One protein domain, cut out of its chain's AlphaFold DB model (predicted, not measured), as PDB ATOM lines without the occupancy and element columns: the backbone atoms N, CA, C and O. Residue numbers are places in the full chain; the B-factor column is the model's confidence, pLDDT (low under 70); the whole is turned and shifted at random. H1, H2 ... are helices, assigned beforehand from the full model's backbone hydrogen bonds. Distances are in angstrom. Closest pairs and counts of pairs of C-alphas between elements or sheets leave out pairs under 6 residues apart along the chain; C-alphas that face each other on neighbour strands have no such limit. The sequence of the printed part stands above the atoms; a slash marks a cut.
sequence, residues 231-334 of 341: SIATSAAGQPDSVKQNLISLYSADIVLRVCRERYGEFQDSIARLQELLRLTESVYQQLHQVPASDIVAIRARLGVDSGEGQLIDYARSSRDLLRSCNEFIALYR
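This is residues 231 to 334 of the 341 residues of an uncharacterized protein of Afipia massiliensis (UniProt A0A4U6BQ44). One long helix, H1, makes the core; H2 folds back beside it as a helical hairpin, and three shorter helices pack round its other sides. H3 and H4 follow one another on successive stretches of H1, and H5 crosses H1 on a further side, over the same later part of H1 as H4. The printed part has 104 residues with five named helices, in the order H1, H2, H3, H4, H5, and no named strand; the class is all helix. The whole is compact, with a radius of gyration of the C-alphas of 14.0 A and spans of 39 by 26 by 19 A.

Begin with H1, residues 240 to 264, the hub, which touches the four other helices. H2, residues 268 to 287, forms a hairpin with it: they touch, opposite ways at a shallow tilt of 16 degrees, and their closest C-alphas, of Leu 257 and Ile 271, are 6.3 A apart. Look next at H3, residues 293 to 303, which touches residues 244 to 252 of H1 alone, the same way at a steep tilt of 48 degrees; the closest C-alphas are those of Tyr 251 and Arg 300, at 7.2 A. H4, residues 311 to 318, touches residues 252 to 259 of H1 alone, the same way at a shallow tilt of 27 degrees, with the C-alphas of Val 256 and Ala 316 closest, at 6.1 A. H5, residues 322 to 332, touches residues 253 to 260 of H1 alone, opposite ways at a steep tilt of 47 degrees; its closest pair of C-alphas with H1 is Leu 257 and Cys 326, at 6.0 A. H3 and H4 are close but not clearly touching, with the C-alphas of Leu 303 and Leu 312 closest, at 7.3 A. H2 and H4 are apart, and so are H3 and H5. In the five helices every backbone O i to N i+4 pair is within hydrogen-bond range.

Find C-alpha 240 at (-9.072, 52.414, 18.020); from there H1 runs 35.7 A to C-alpha 264 at (-35.726, 28.967, 13.989). H2 measures 28.4 A from C-alpha 268 to C-alpha 287, H3 15.9 A from 293 to 303, and H4 10.5 A from 311 to 318. H5 measures 15.2 A and ends at C-alpha 332, at (-20.799, 35.002, 25.226).

The two C-alphas farthest apart are those of Gln 290 and Arg 320, at 40.1 A. The printed part has no cut; the links H1 to H2, H2 to H3 and H4 to H5 are tight, and H3 to H4 is short. The mean pLDDT of the printed part is 87.1, and no printed residue is under 70.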
ATOM      1  N   SER A 231     -14.722  47.901  33.372       89.56
ATOM      2  CA  SER A 231     -13.616  47.708  32.425       89.56
ATOM      3  C   SER A 231     -13.807  48.452  31.100       89.56
ATOM      4  O   SER A 231     -12.816  48.828  30.469       89.56
ATOM      5  N   ILE A 232     -15.056  48.711  30.691       88.19
ATOM      6  CA  ILE A 232     -15.351  49.418  29.439       88.19
ATOM      7  C   ILE A 232     -15.003  50.908  29.517       88.19
ATOM      8  O   ILE A 232     -14.800  51.547  28.491       88.19
ATOM      9  N   ALA A 233     -14.893  51.469  30.722       88.44
ATOM     10  CA  ALA A 233     -14.554  52.869  30.949       88.44
ATOM     11  C   ALA A 233     -13.065  53.058  31.276       88.44
ATOM     12  O   ALA A 233     -12.689  53.837  32.148       88.44
ATOM     13  N   THR A 234     -12.204  52.333  30.561       89.44
ATOM     14  CA  THR A 234     -10.746  52.454  30.660       89.44
ATOM     15  C   THR A 234     -10.160  52.957  29.348       89.44
ATOM     16  O   THR A 234     -10.684  52.673  28.273       89.44
ATOM     17  N   SER A 235      -9.035  53.669  29.404       85.81
ATOM     18  CA  SER A 235      -8.339  54.173  28.211       85.81
ATOM     19  C   SER A 235      -7.897  53.062  27.254       85.81
ATOM     20  O   SER A 235      -7.762  53.298  26.055       85.81
ATOM     21  N   ALA A 236      -7.716  51.840  27.764       85.56
ATOM     22  CA  ALA A 236      -7.447  50.655  26.961       85.56
ATOM     23  C   ALA A 236      -8.661  50.261  26.101       85.56
ATOM     24  O   ALA A 236      -8.508  49.996  24.914       85.56
ATOM     25  N   ALA A 237      -9.870  50.283  26.669       82.69
ATOM     26  CA  ALA A 237     -11.096  49.970  25.935       82.69
ATOM     27  C   ALA A 237     -11.407  50.995  24.827       82.69
ATOM     28  O   ALA A 237     -12.026  50.643  23.826       82.69
ATOM     29  N   GLY A 238     -10.950  52.240  24.993       83.69
ATOM     30  CA  GLY A 238     -11.085  53.317  24.008       83.69
ATOM     31  C   GLY A 238     -10.058  53.309  22.875       83.69
ATOM     32  O   GLY A 238     -10.123  54.177  22.008       83.69
ATOM     33  N   GLN A 239      -9.101  52.371  22.858       89.06
ATOM     34  CA  GLN A 239      -8.119  52.292  21.773       89.06
ATOM     35  C   GLN A 239      -8.807  51.970  20.436       89.06
ATOM     36  O   GLN A 239      -9.691  51.110  20.415       89.06
ATOM     37  N   PRO A 240      -8.395  52.585  19.308       86.88
ATOM     38  CA  PRO A 240      -9.072  52.414  18.020       86.88
ATOM     39  C   PRO A 240      -9.269  50.951  17.604       86.88
ATOM     40  O   PRO A 240     -10.323  50.594  17.080       86.88
ATOM     41  N   ASP A 241      -8.279  50.095  17.858       89.81
ATOM     42  CA  ASP A 241      -8.358  48.674  17.516       89.81
ATOM     43  C   ASP A 241      -9.297  47.905  18.450       89.81
ATOM     44  O   ASP A 241     -10.100  47.103  17.975       89.81
ATOM     45  N   SER A 242      -9.271  48.195  19.755       87.62
ATOM     46  CA  SER A 242     -10.186  47.597  20.734       87.62
ATOM     47  C   SER A 242     -11.641  47.975  20.453       87.62
ATOM     48  O   SER A 242     -12.510  47.104  20.448       87.62
ATOM     49  N   VAL A 243     -11.902  49.247  20.136       90.88
ATOM     50  CA  VAL A 243     -13.231  49.731  19.735       90.88
ATOM     51  C   VAL A 243     -13.718  48.975  18.500       90.88
ATOM     52  O   VAL A 243     -14.815  48.415  18.516       90.88
ATOM     53  N   LYS A 244     -12.895  48.907  17.444       90.25
ATOM     54  CA  LYS A 244     -13.240  48.194  16.207       90.25
ATOM     55  C   LYS A 244     -13.542  46.725  16.472       90.25
ATOM     56  O   LYS A 244     -14.582  46.248  16.037       90.25
ATOM     57  N   GLN A 245     -12.668  46.014  17.183       90.81
ATOM     58  CA  GLN A 245     -12.843  44.584  17.453       90.81
ATOM     59  C   GLN A 245     -14.110  44.299  18.267       90.81
ATOM     60  O   GLN A 245     -14.878  43.406  17.908       90.81
ATOM     61  N   ASN A 246     -14.374  45.090  19.311       90.94
ATOM     62  CA  ASN A 246     -15.572  44.931  20.136       90.94
ATOM     63  C   ASN A 246     -16.853  45.197  19.336       90.94
ATOM     64  O   ASN A 246     -17.796  44.411  19.407       90.94
ATOM     65  N   LEU A 247     -16.879  46.275  18.543       91.81
ATOM     66  CA  LEU A 247     -18.025  46.599  17.692       91.81
ATOM     67  C   LEU A 247     -18.244  45.535  16.612       91.81
ATOM     68  O   LEU A 247     -19.368  45.078  16.438       91.81
ATOM     69  N   ILE A 248     -17.182  45.081  15.939       90.25
ATOM     70  CA  ILE A 248     -17.269  43.998  14.949       90.25
ATOM     71  C   ILE A 248     -17.864  42.739  15.581       90.25
ATOM     72  O   ILE A 248     -18.741  42.121  14.977       90.25
ATOM     73  N   SER A 249     -17.437  42.368  16.790       88.94
ATOM     74  CA  SER A 249     -17.952  41.177  17.472       88.94
ATOM     75  C   SER A 249     -19.444  41.298  17.806       88.94
ATOM     76  O   SER A 249     -20.212  40.371  17.538       88.94
ATOM     77  N   LEU A 250     -19.883  42.452  18.319       91.25
ATOM     78  CA  LEU A 250     -21.292  42.697  18.648       91.25
ATOM     79  C   LEU A 250     -22.181  42.754  17.397       91.25
ATOM     80  O   LEU A 250     -23.254  42.155  17.376       91.25
ATOM     81  N   TYR A 251     -21.732  43.427  16.336       91.44
ATOM     82  CA  TYR A 251     -22.458  43.488  15.065       91.44
ATOM     83  C   TYR A 251     -22.542  42.128  14.373       91.44
ATOM     84  O   TYR A 251     -23.583  41.776  13.820       91.44
ATOM     85  N   SER A 252     -21.470  41.336  14.431       87.69
ATOM     86  CA  SER A 252     -21.478  39.971  13.897       87.69
ATOM     87  C   SER A 252     -22.470  39.090  14.660       87.69
ATOM     88  O   SER A 252     -23.186  38.299  14.049       87.69
ATOM     89  N   ALA A 253     -22.564  39.259  15.981       88.50
ATOM     90  CA  ALA A 253     -23.551  38.554  16.791       88.50
ATOM     91  C   ALA A 253     -24.989  38.967  16.448       88.50
ATOM     92  O   ALA A 253     -25.863  38.107  16.370       88.50
ATOM     93  N   ASP A 254     -25.236  40.256  16.190       90.31
ATOM     94  CA  ASP A 254     -26.553  40.752  15.771       90.31
ATOM     95  C   ASP A 254     -26.955  40.161  14.418       90.31
ATOM     96  O   ASP A 254     -28.051  39.620  14.282       90.31
ATOM     97  N   ILE A 255     -26.031  40.139  13.453       88.62
ATOM     98  CA  ILE A 255     -26.210  39.440  12.176       88.62
ATOM     99  C   ILE A 255     -26.596  37.974  12.400       88.62
ATOM    100  O   ILE A 255     -27.607  37.515  11.867       88.62
ATOM    101  N   VAL A 256     -25.819  37.236  13.197       88.62
ATOM    102  CA  VAL A 256     -26.063  35.805  13.410       88.62
ATOM    103  C   VAL A 256     -27.412  35.586  14.081       88.62
ATOM    104  O   VAL A 256     -28.198  34.792  13.573       88.62
ATOM    105  N   LEU A 257     -27.742  36.323  15.146       88.94
ATOM    106  CA  LEU A 257     -29.029  36.183  15.829       88.94
ATOM    107  C   LEU A 257     -30.221  36.541  14.931       88.94
ATOM    108  O   LEU A 257     -31.247  35.864  15.009       88.94
ATOM    109  N   ARG A 258     -30.098  37.533  14.038       87.25
ATOM    110  CA  ARG A 258     -31.134  37.823  13.029       87.25
ATOM    111  C   ARG A 258     -31.380  36.617  12.120       87.25
ATOM    112  O   ARG A 258     -32.537  36.244  11.933       87.25
ATOM    113  N   VAL A 259     -30.323  35.968  11.625       88.38
ATOM    114  CA  VAL A 259     -30.443  34.750  10.800       88.38
ATOM    115  C   VAL A 259     -30.978  33.570  11.624       88.38
ATOM    116  O   VAL A 259     -31.809  32.801  11.140       88.38
ATOM    117  N   CYS A 260     -30.573  33.437  12.890       87.62
ATOM    118  CA  CYS A 260     -31.120  32.436  13.810       87.62
ATOM    119  C   CYS A 260     -32.634  32.602  13.970       87.62
ATOM    120  O   CYS A 260     -33.373  31.626  13.867       87.62
ATOM    121  N   ARG A 261     -33.112  33.837  14.146       88.38
ATOM    122  CA  ARG A 261     -34.546  34.137  14.184       88.38
ATOM    123  C   ARG A 261     -35.235  33.799  12.866       88.38
ATOM    124  O   ARG A 261     -36.299  33.194  12.896       88.38
ATOM    125  N   GLU A 262     -34.657  34.168  11.722       87.44
ATOM    126  CA  GLU A 262     -35.222  33.834  10.403       87.44
ATOM    127  C   GLU A 262     -35.412  32.319  10.230       87.44
ATOM    128  O   GLU A 262     -36.413  31.881   9.667       87.44
ATOM    129  N   ARG A 263     -34.469  31.514  10.735       84.88
ATOM    130  CA  ARG A 263     -34.457  30.061  10.535       84.88
ATOM    131  C   ARG A 263     -35.227  29.268  11.590       84.88
ATOM    132  O   ARG A 263     -35.802  28.235  11.259       84.88
ATOM    133  N   TYR A 264     -35.195  29.711  12.843       82.81
ATOM    134  CA  TYR A 264     -35.726  28.967  13.989       82.81
ATOM    135  C   TYR A 264     -36.929  29.654  14.651       82.81
ATOM    136  O   TYR A 264     -37.557  29.059  15.517       82.81
ATOM    137  N   GLY A 265     -37.266  30.892  14.276       79.94
ATOM    138  CA  GLY A 265     -38.423  31.642  14.785       79.94
ATOM    139  C   GLY A 265     -38.305  32.146  16.230       79.94
ATOM    140  O   GLY A 265     -39.001  33.086  16.612       79.94
ATOM    141  N   GLU A 266     -37.417  31.559  17.029       79.69
ATOM    142  CA  GLU A 266     -37.124  31.958  18.408       79.69
ATOM    143  C   GLU A 266     -36.081  33.112  18.421       79.69
ATOM    144  O   GLU A 266     -35.768  33.654  17.365       79.69
ATOM    145  N   PHE A 267     -35.548  33.551  19.570       86.00
ATOM    146  CA  PHE A 267     -34.492  34.598  19.700       86.00
ATOM    147  C   PHE A 267     -34.898  36.093  19.722       86.00
ATOM    148  O   PHE A 267     -34.010  36.940  19.842       86.00
ATOM    149  N   GLN A 268     -36.184  36.467  19.680       85.00
ATOM    150  CA  GLN A 268     -36.593  37.894  19.686       85.00
ATOM    151  C   GLN A 268     -36.062  38.679  20.898       85.00
ATOM    152  O   GLN A 268     -35.497  39.762  20.737       85.00
ATOM    153  N   ASP A 269     -36.172  38.109  22.099       87.25
ATOM    154  CA  ASP A 269     -35.690  38.748  23.329       87.25
ATOM    155  C   ASP A 269     -34.165  38.903  23.335       87.25
ATOM    156  O   ASP A 269     -33.634  39.917  23.791       87.25
ATOM    157  N   SER A 270     -33.444  37.903  22.818       87.69
ATOM    158  CA  SER A 270     -31.982  37.923  22.716       87.69
ATOM    159  C   SER A 270     -31.521  39.017  21.750       87.69
ATOM    160  O   SER A 270     -30.588  39.748  22.070       87.69
ATOM    161  N   ILE A 271     -32.212  39.183  20.615       88.31
ATOM    162  CA  ILE A 271     -31.948  40.261  19.648       88.31
ATOM    163  C   ILE A 271     -32.214  41.625  20.281       88.31
ATOM    164  O   ILE A 271     -31.344  42.488  20.234       88.31
ATOM    165  N   ALA A 272     -33.375  41.822  20.913       89.25
ATOM    166  CA  ALA A 272     -33.718  43.099  21.536       89.25
ATOM    167  C   ALA A 272     -32.692  43.504  22.610       89.25
ATOM    168  O   ALA A 272     -32.244  44.649  22.661       89.25
ATOM    169  N   ARG A 273     -32.251  42.545  23.433       90.31
ATOM    170  CA  ARG A 273     -31.192  42.779  24.427       90.31
ATOM    171  C   ARG A 273     -29.841  43.083  23.792       90.31
ATOM    172  O   ARG A 273     -29.131  43.947  24.297       90.31
ATOM    173  N   LEU A 274     -29.477  42.394  22.711       92.00
ATOM    174  CA  LEU A 274     -28.226  42.661  22.007       92.00
ATOM    175  C   LEU A 274     -28.232  44.042  21.341       92.00
ATOM    176  O   LEU A 274     -27.223  44.738  21.385       92.00
ATOM    177  N   GLN A 275     -29.363  44.470  20.782       91.94
ATOM    178  CA  GLN A 275     -29.527  45.814  20.226       91.94
ATOM    179  C   GLN A 275     -29.382  46.894  21.301       91.94
ATOM    180  O   GLN A 275     -28.719  47.904  21.069       91.94
ATOM    181  N   GLU A 276     -29.923  46.662  22.497       92.69
ATOM    182  CA  GLU A 276     -29.716  47.572  23.625       92.69
ATOM    183  C   GLU A 276     -28.250  47.586  24.083       92.69
ATOM    184  O   GLU A 276     -27.675  48.653  24.300       92.69
ATOM    185  N   LEU A 277     -27.600  46.418  24.154       93.06
ATOM    186  CA  LEU A 277     -26.172  46.313  24.464       93.06
ATOM    187  C   LEU A 277     -25.314  47.077  23.443       93.06
ATOM    188  O   LEU A 277     -24.386  47.791  23.828       93.06
ATOM    189  N   LEU A 278     -25.638  46.950  22.155       94.38
ATOM    190  CA  LEU A 278     -25.014  47.684  21.057       94.38
ATOM    191  C   LEU A 278     -25.186  49.191  21.236       94.38
ATOM    192  O   LEU A 278     -24.191  49.912  21.263       94.38
ATOM    193  N   ARG A 279     -26.421  49.664  21.444       95.44
ATOM    194  CA  ARG A 279     -26.729  51.085  21.656       95.44
ATOM    195  C   ARG A 279     -25.938  51.666  22.829       95.44
ATOM    196  O   ARG A 279     -25.328  52.726  22.694       95.44
ATOM    197  N   LEU A 280     -25.925  50.974  23.969       95.44
ATOM    198  CA  LEU A 280     -25.195  51.403  25.165       95.44
ATOM    199  C   LEU A 280     -23.684  51.423  24.928       95.44
ATOM    200  O   LEU A 280     -23.009  52.370  25.326       95.44
ATOM    201  N   THR A 281     -23.154  50.409  24.247       94.88
ATOM    202  CA  THR A 281     -21.723  50.304  23.938       94.88
ATOM    203  C   THR A 281     -21.274  51.385  22.952       94.88
ATOM    204  O   THR A 281     -20.255  52.035  23.181       94.88
ATOM    205  N   GLU A 282     -22.052  51.652  21.901       95.19
ATOM    206  CA  GLU A 282     -21.810  52.779  20.992       95.19
ATOM    207  C   GLU A 282     -21.838  54.113  21.745       95.19
ATOM    208  O   GLU A 282     -20.948  54.944  21.568       95.19
ATOM    209  N   SER A 283     -22.823  54.298  22.628       95.31
ATOM    210  CA  SER A 283     -22.958  55.513  23.433       95.31
ATOM    211  C   SER A 283     -21.770  55.714  24.376       95.31
ATOM    212  O   SER A 283     -21.250  56.825  24.472       95.31
ATOM    213  N   VAL A 284     -21.268  54.642  24.997       95.69
ATOM    214  CA  VAL A 284     -20.021  54.663  25.773       95.69
ATOM    215  C   VAL A 284     -18.843  55.098  24.905       95.69
ATOM    216  O   VAL A 284     -18.099  55.993  25.303       95.69
ATOM    217  N   TYR A 285     -18.654  54.509  23.721       95.38
ATOM    218  CA  TYR A 285     -17.528  54.875  22.858       95.38
ATOM    219  C   TYR A 285     -17.601  56.328  22.386       95.38
ATOM    220  O   TYR A 285     -16.585  57.019  22.391       95.38
ATOM    221  N   GLN A 286     -18.789  56.829  22.064       94.62
ATOM    222  CA  GLN A 286     -18.972  58.221  21.655       94.62
ATOM    223  C   GLN A 286     -18.791  59.203  22.820       94.62
ATOM    224  O   GLN A 286     -18.068  60.188  22.686       94.62
ATOM    225  N   GLN A 287     -19.417  58.952  23.974       94.38
ATOM    226  CA  GLN A 287     -19.423  59.900  25.095       94.38
ATOM    227  C   GLN A 287     -18.150  59.822  25.941       94.38
ATOM    228  O   GLN A 287     -17.604  60.849  26.343       94.38
ATOM    229  N   LEU A 288     -17.661  58.611  26.222       94.19
ATOM    230  CA  LEU A 288     -16.525  58.398  27.120       94.19
ATOM    231  C   LEU A 288     -15.202  58.273  26.381       94.19
ATOM    232  O   LEU A 288     -14.190  58.738  26.899       94.19
ATOM    233  N   HIS A 289     -15.194  57.684  25.189       93.44
ATOM    234  CA  HIS A 289     -13.967  57.498  24.402       93.44
ATOM    235  C   HIS A 289     -13.852  58.467  23.226       93.44
ATOM    236  O   HIS A 289     -12.852  58.438  22.520       93.44
ATOM    237  N   GLN A 290     -14.838  59.359  23.059       91.88
ATOM    238  CA  GLN A 290     -14.855  60.411  22.037       91.88
ATOM    239  C   GLN A 290     -14.708  59.876  20.606       91.88
ATOM    240  O   GLN A 290     -14.205  60.565  19.721       91.88
ATOM    241  N   VAL A 291     -15.159  58.642  20.369       93.06
ATOM    242  CA  VAL A 291     -15.133  58.033  19.039       93.06
ATOM    243  C   VAL A 291     -16.168  58.734  18.153       93.06
ATOM    244  O   VAL A 291     -17.338  58.818  18.541       93.06
ATOM    245  N   PRO A 292     -15.788  59.212  16.956       93.56
ATOM    246  CA  PRO A 292     -16.729  59.827  16.032       93.56
ATOM    247  C   PRO A 292     -17.856  58.866  15.639       93.56
ATOM    248  O   PRO A 292     -17.623  57.705  15.298       93.56
ATOM    249  N   ALA A 293     -19.094  59.364  15.604       92.94
ATOM    250  CA  ALA A 293     -20.239  58.570  15.156       92.94
ATOM    251  C   ALA A 293     -20.065  58.054  13.712       92.94
ATOM    252  O   ALA A 293     -20.501  56.947  13.400       92.94
ATOM    253  N   SER A 294     -19.374  58.818  12.856       93.75
ATOM    254  CA  SER A 294     -19.029  58.422  11.484       93.75
ATOM    255  C   SER A 294     -18.235  57.121  11.419       93.75
ATOM    256  O   SER A 294     -18.467  56.308  10.527       93.75
ATOM    257  N   ASP A 295     -17.335  56.895  12.374       92.88
ATOM    258  CA  ASP A 295     -16.464  55.721  12.381       92.88
ATOM    259  C   ASP A 295     -17.266  54.469  12.735       92.88
ATOM    260  O   ASP A 295     -17.118  53.420  12.108       92.88
ATOM    261  N   ILE A 296     -18.187  54.602  13.689       93.50
ATOM    262  CA  ILE A 296     -19.118  53.539  14.079       93.50
ATOM    263  C   ILE A 296     -20.045  53.182  12.907       93.50
ATOM    264  O   ILE A 296     -20.251  52.004  12.613       93.50
ATOM    265  N   VAL A 297     -20.575  54.185  12.198       92.25
ATOM    266  CA  VAL A 297     -21.392  53.975  10.989       92.25
ATOM    267  C   VAL A 297     -20.581  53.286   9.888       92.25
ATOM    268  O   VAL A 297     -21.066  52.343   9.266       92.25
ATOM    269  N   ALA A 298     -19.325  53.683   9.675       90.31
ATOM    270  CA  ALA A 298     -18.462  53.055   8.679       90.31
ATOM    271  C   ALA A 298     -18.192  51.570   8.982       90.31
ATOM    272  O   ALA A 298     -18.144  50.754   8.059       90.31
ATOM    273  N   ILE A 299     -18.043  51.198  10.260       90.31
ATOM    274  CA  ILE A 299     -17.897  49.793  10.672       90.31
ATOM    275  C   ILE A 299     -19.178  49.007  10.359       90.31
ATOM    276  O   ILE A 299     -19.093  47.945   9.741       90.31
ATOM    277  N   ARG A 300     -20.356  49.537  10.719       89.31
ATOM    278  CA  ARG A 300     -21.654  48.905  10.409       89.31
ATOM    279  C   ARG A 300     -21.854  48.681   8.918       89.31
ATOM    280  O   ARG A 300     -22.193  47.572   8.506       89.31
ATOM    281  N   ALA A 301     -21.587  49.712   8.118       86.75
ATOM    282  CA  ALA A 301     -21.740  49.668   6.670       86.75
ATOM    283  C   ALA A 301     -20.854  48.589   6.033       86.75
ATOM    284  O   ALA A 301     -21.316  47.834   5.185       86.75
ATOM    285  N   ARG A 302     -19.598  48.454   6.483       85.56
ATOM    286  CA  ARG A 302     -18.675  47.416   5.984       85.56
ATOM    287  C   ARG A 302     -19.137  45.994   6.282       85.56
ATOM    288  O   ARG A 302     -18.819  45.088   5.519       85.56
ATOM    289  N   LEU A 303     -19.841  45.797   7.391       83.19
ATOM    290  CA  LEU A 303     -20.366  44.492   7.791       83.19
ATOM    291  C   LEU A 303     -21.735  44.184   7.174       83.19
ATOM    292  O   LEU A 303     -22.204  43.055   7.303       83.19
ATOM    293  N   GLY A 304     -22.375  45.160   6.522       81.44
ATOM    294  CA  GLY A 304     -23.699  44.967   5.937       81.44
ATOM    295  C   GLY A 304     -24.827  44.886   6.959       81.44
ATOM    296  O   GLY A 304     -25.887  44.342   6.663       81.44
ATOM    297  N   VAL A 305     -24.611  45.391   8.178       84.44
ATOM    298  CA  VAL A 305     -25.588  45.288   9.281       84.44
ATOM    299  C   VAL A 305     -26.899  45.994   8.928       84.44
ATOM    300  O   VAL A 305     -27.982  45.497   9.251       84.44
ATOM    301  N   ASP A 306     -26.790  47.141   8.255       82.31
ATOM    302  CA  ASP A 306     -27.931  47.980   7.889       82.31
ATOM    303  C   ASP A 306     -28.552  47.560   6.548       82.31
ATOM    304  O   ASP A 306     -29.770  47.606   6.396       82.31
ATOM    305  N   SER A 307     -27.736  47.118   5.583       79.88
ATOM    306  CA  SER A 307     -28.212  46.681   4.261       79.88
ATOM    307  C   SER A 307     -28.772  45.258   4.262       79.88
ATOM    308  O   SER A 307     -29.541  44.904   3.374       79.88
ATOM    309  N   GLY A 308     -28.379  44.419   5.225       71.56
ATOM    310  CA  GLY A 308     -28.655  42.983   5.181       71.56
ATOM    311  C   GLY A 308     -27.826  42.233   4.128       71.56
ATOM    312  O   GLY A 308     -28.054  41.043   3.906       71.56
ATOM    313  N   GLU A 309     -26.866  42.915   3.499       71.56
ATOM    314  CA  GLU A 309     -25.983  42.390   2.459       71.56
ATOM    315  C   GLU A 309     -24.555  42.333   2.993       71.56
ATOM    316  O   GLU A 309     -23.938  43.366   3.246       71.56
ATOM    317  N   GLY A 310     -24.006  41.134   3.162       75.31
ATOM    318  CA  GLY A 310     -22.643  40.984   3.651       75.31
ATOM    319  C   GLY A 310     -22.195  39.532   3.694       75.31
ATOM    320  O   GLY A 310     -22.982  38.628   3.965       75.31
ATOM    321  N   GLN A 311     -20.893  39.316   3.501       75.44
ATOM    322  CA  GLN A 311     -20.288  37.978   3.494       75.44
ATOM    323  C   GLN A 311     -20.582  37.190   4.782       75.44
ATOM    324  O   GLN A 311     -20.770  35.978   4.733       75.44
ATOM    325  N   LEU A 312     -20.663  37.874   5.931       77.25
ATOM    326  CA  LEU A 312     -21.028  37.273   7.219       77.25
ATOM    327  C   LEU A 312     -22.479  36.782   7.255       77.25
ATOM    328  O   LEU A 312     -22.743  35.717   7.807       77.25
ATOM    329  N   ILE A 313     -23.409  37.529   6.653       81.56
ATOM    330  CA  ILE A 313     -24.823  37.148   6.563       81.56
ATOM    331  C   ILE A 313     -24.969  35.933   5.640       81.56
ATOM    332  O   ILE A 313     -25.624  34.959   6.009       81.56
ATOM    333  N   ASP A 314     -24.315  35.949   4.478       83.12
ATOM    334  CA  ASP A 314     -24.352  34.838   3.518       83.12
ATOM    335  C   ASP A 314     -23.713  33.566   4.089       83.12
ATOM    336  O   ASP A 314     -24.249  32.458   3.959       83.12
ATOM    337  N   TYR A 315     -22.593  33.721   4.798       82.12
ATOM    338  CA  TYR A 315     -21.962  32.638   5.543       82.12
ATOM    339  C   TYR A 315     -22.892  32.086   6.634       82.12
ATOM    340  O   TYR A 315     -23.103  30.877   6.715       82.12
ATOM    341  N   ALA A 316     -23.511  32.953   7.443       82.38
ATOM    342  CA  ALA A 316     -24.438  32.530   8.489       82.38
ATOM    343  C   ALA A 316     -25.651  31.778   7.909       82.38
ATOM    344  O   ALA A 316     -26.018  30.717   8.415       82.38
ATOM    345  N   ARG A 317     -26.235  32.267   6.808       83.56
ATOM    346  CA  ARG A 317     -27.364  31.618   6.117       83.56
ATOM    347  C   ARG A 317     -27.001  30.243   5.551       83.56
ATOM    348  O   ARG A 317     -27.810  29.320   5.630       83.56
ATOM    349  N   SER A 318     -25.800  30.096   4.994       83.94
ATOM    350  CA  SER A 318     -25.330  28.837   4.398       83.94
ATOM    351  C   SER A 318     -24.794  27.824   5.421       83.94
ATOM    352  O   SER A 318     -24.703  26.631   5.116       83.94
ATOM    353  N   SER A 319     -24.487  28.258   6.646       83.50
ATOM    354  CA  SER A 319     -23.947  27.393   7.696       83.50
ATOM    355  C   SER A 319     -24.968  26.366   8.206       83.50
ATOM    356  O   SER A 319     -26.121  26.674   8.530       83.50
ATOM    357  N   ARG A 320     -24.535  25.103   8.313       76.88
ATOM    358  CA  ARG A 320     -25.333  24.014   8.907       76.88
ATOM    359  C   ARG A 320     -25.269  23.992  10.433       76.88
ATOM    360  O   ARG A 320     -26.236  23.573  11.058       76.88
ATOM    361  N   ASP A 321     -24.186  24.493  11.021       79.81
ATOM    362  CA  ASP A 321     -23.980  24.549  12.474       79.81
ATOM    363  C   ASP A 321     -24.539  25.833  13.112       79.81
ATOM    364  O   ASP A 321     -24.262  26.123  14.274       79.81
ATOM    365  N   LEU A 322     -25.353  26.598  12.373       81.50
ATOM    366  CA  LEU A 322     -25.813  27.922  12.783       81.50
ATOM    367  C   LEU A 322     -26.447  27.935  14.181       81.50
ATOM    368  O   LEU A 322     -26.121  28.817  14.964       81.50
ATOM    369  N   LEU A 323     -27.284  26.949  14.534       77.94
ATOM    370  CA  LEU A 323     -27.914  26.888  15.862       77.94
ATOM    371  C   LEU A 323     -26.894  26.817  17.008       77.94
ATOM    372  O   LEU A 323     -27.094  27.436  18.053       77.94
ATOM    373  N   ARG A 324     -25.785  26.088  16.811       81.56
ATOM    374  CA  ARG A 324     -24.689  26.034  17.788       81.56
ATOM    375  C   ARG A 324     -24.072  27.419  17.944       81.56
ATOM    376  O   ARG A 324     -23.952  27.895  19.068       81.56
ATOM    377  N   SER A 325     -23.805  28.094  16.828       81.12
ATOM    378  CA  SER A 325     -23.304  29.469  16.827       81.12
ATOM    379  C   SER A 325     -24.274  30.443  17.514       81.12
ATOM    380  O   SER A 325     -23.828  31.279  18.293       81.12
ATOM    381  N   CYS A 326     -25.596  30.312  17.326       84.69
ATOM    382  CA  CYS A 326     -26.592  31.130  18.037       84.69
ATOM    383  C   CYS A 326     -26.432  31.014  19.563       84.69
ATOM    384  O   CYS A 326     -26.407  32.021  20.274       84.69
ATOM    385  N   ASN A 327     -26.298  29.783  20.066       83.94
ATOM    386  CA  ASN A 327     -26.156  29.510  21.497       83.94
ATOM    387  C   ASN A 327     -24.807  29.984  22.050       83.94
ATOM    388  O   ASN A 327     -24.755  30.499  23.167       83.94
ATOM    389  N   GLU A 328     -23.730  29.861  21.272       83.75
ATOM    390  CA  GLU A 328     -22.417  30.411  21.625       83.75
ATOM    391  C   GLU A 328     -22.485  31.931  21.810       83.75
ATOM    392  O   GLU A 328     -21.991  32.448  22.813       83.75
ATOM    393  N   PHE A 329     -23.166  32.653  20.913       82.69
ATOM    394  CA  PHE A 329     -23.350  34.099  21.056       82.69
ATOM    395  C   PHE A 329     -24.222  34.470  22.256       82.69
ATOM    396  O   PHE A 329     -23.889  35.402  22.989       82.69
ATOM    397  N   ILE A 330     -25.302  33.727  22.508       84.81
ATOM    398  CA  ILE A 330     -26.119  33.920  23.714       84.81
ATOM    399  C   ILE A 330     -25.267  33.779  24.971       84.81
ATOM    400  O   ILE A 330     -25.343  34.632  25.854       84.81
ATOM    401  N   ALA A 331     -24.442  32.736  25.043       84.50
ATOM    402  CA  ALA A 331     -23.574  32.501  26.188       84.50
ATOM    403  C   ALA A 331     -22.522  33.611  26.339       84.50
ATOM    404  O   ALA A 331     -22.362  34.160  27.431       84.50
ATOM    405  N   LEU A 332     -21.852  33.984  25.241       83.88
ATOM    406  CA  LEU A 332     -20.799  35.002  25.226       83.88
ATOM    407  C   LEU A 332     -21.307  36.361  25.723       83.88
ATOM    408  O   LEU A 332     -20.638  37.022  26.516       83.88
ATOM    409  N   TYR A 333     -22.512  36.745  25.302       81.06
ATOM    410  CA  TYR A 333     -23.130  38.023  25.656       81.06
ATOM    411  C   TYR A 333     -24.111  37.929  26.830       81.06
ATOM    412  O   TYR A 333     -24.806  38.900  27.129       81.06
ATOM    413  N   ARG A 334     -24.157  36.778  27.520       80.94
ATOM    414  CA  ARG A 334     -25.045  36.510  28.668       80.94
ATOM    415  C   ARG A 334     -26.511  36.863  28.380       80.94
ATOM    416  O   ARG A 334     -27.218  37.412  29.227       80.94
TER     417      ARG A 334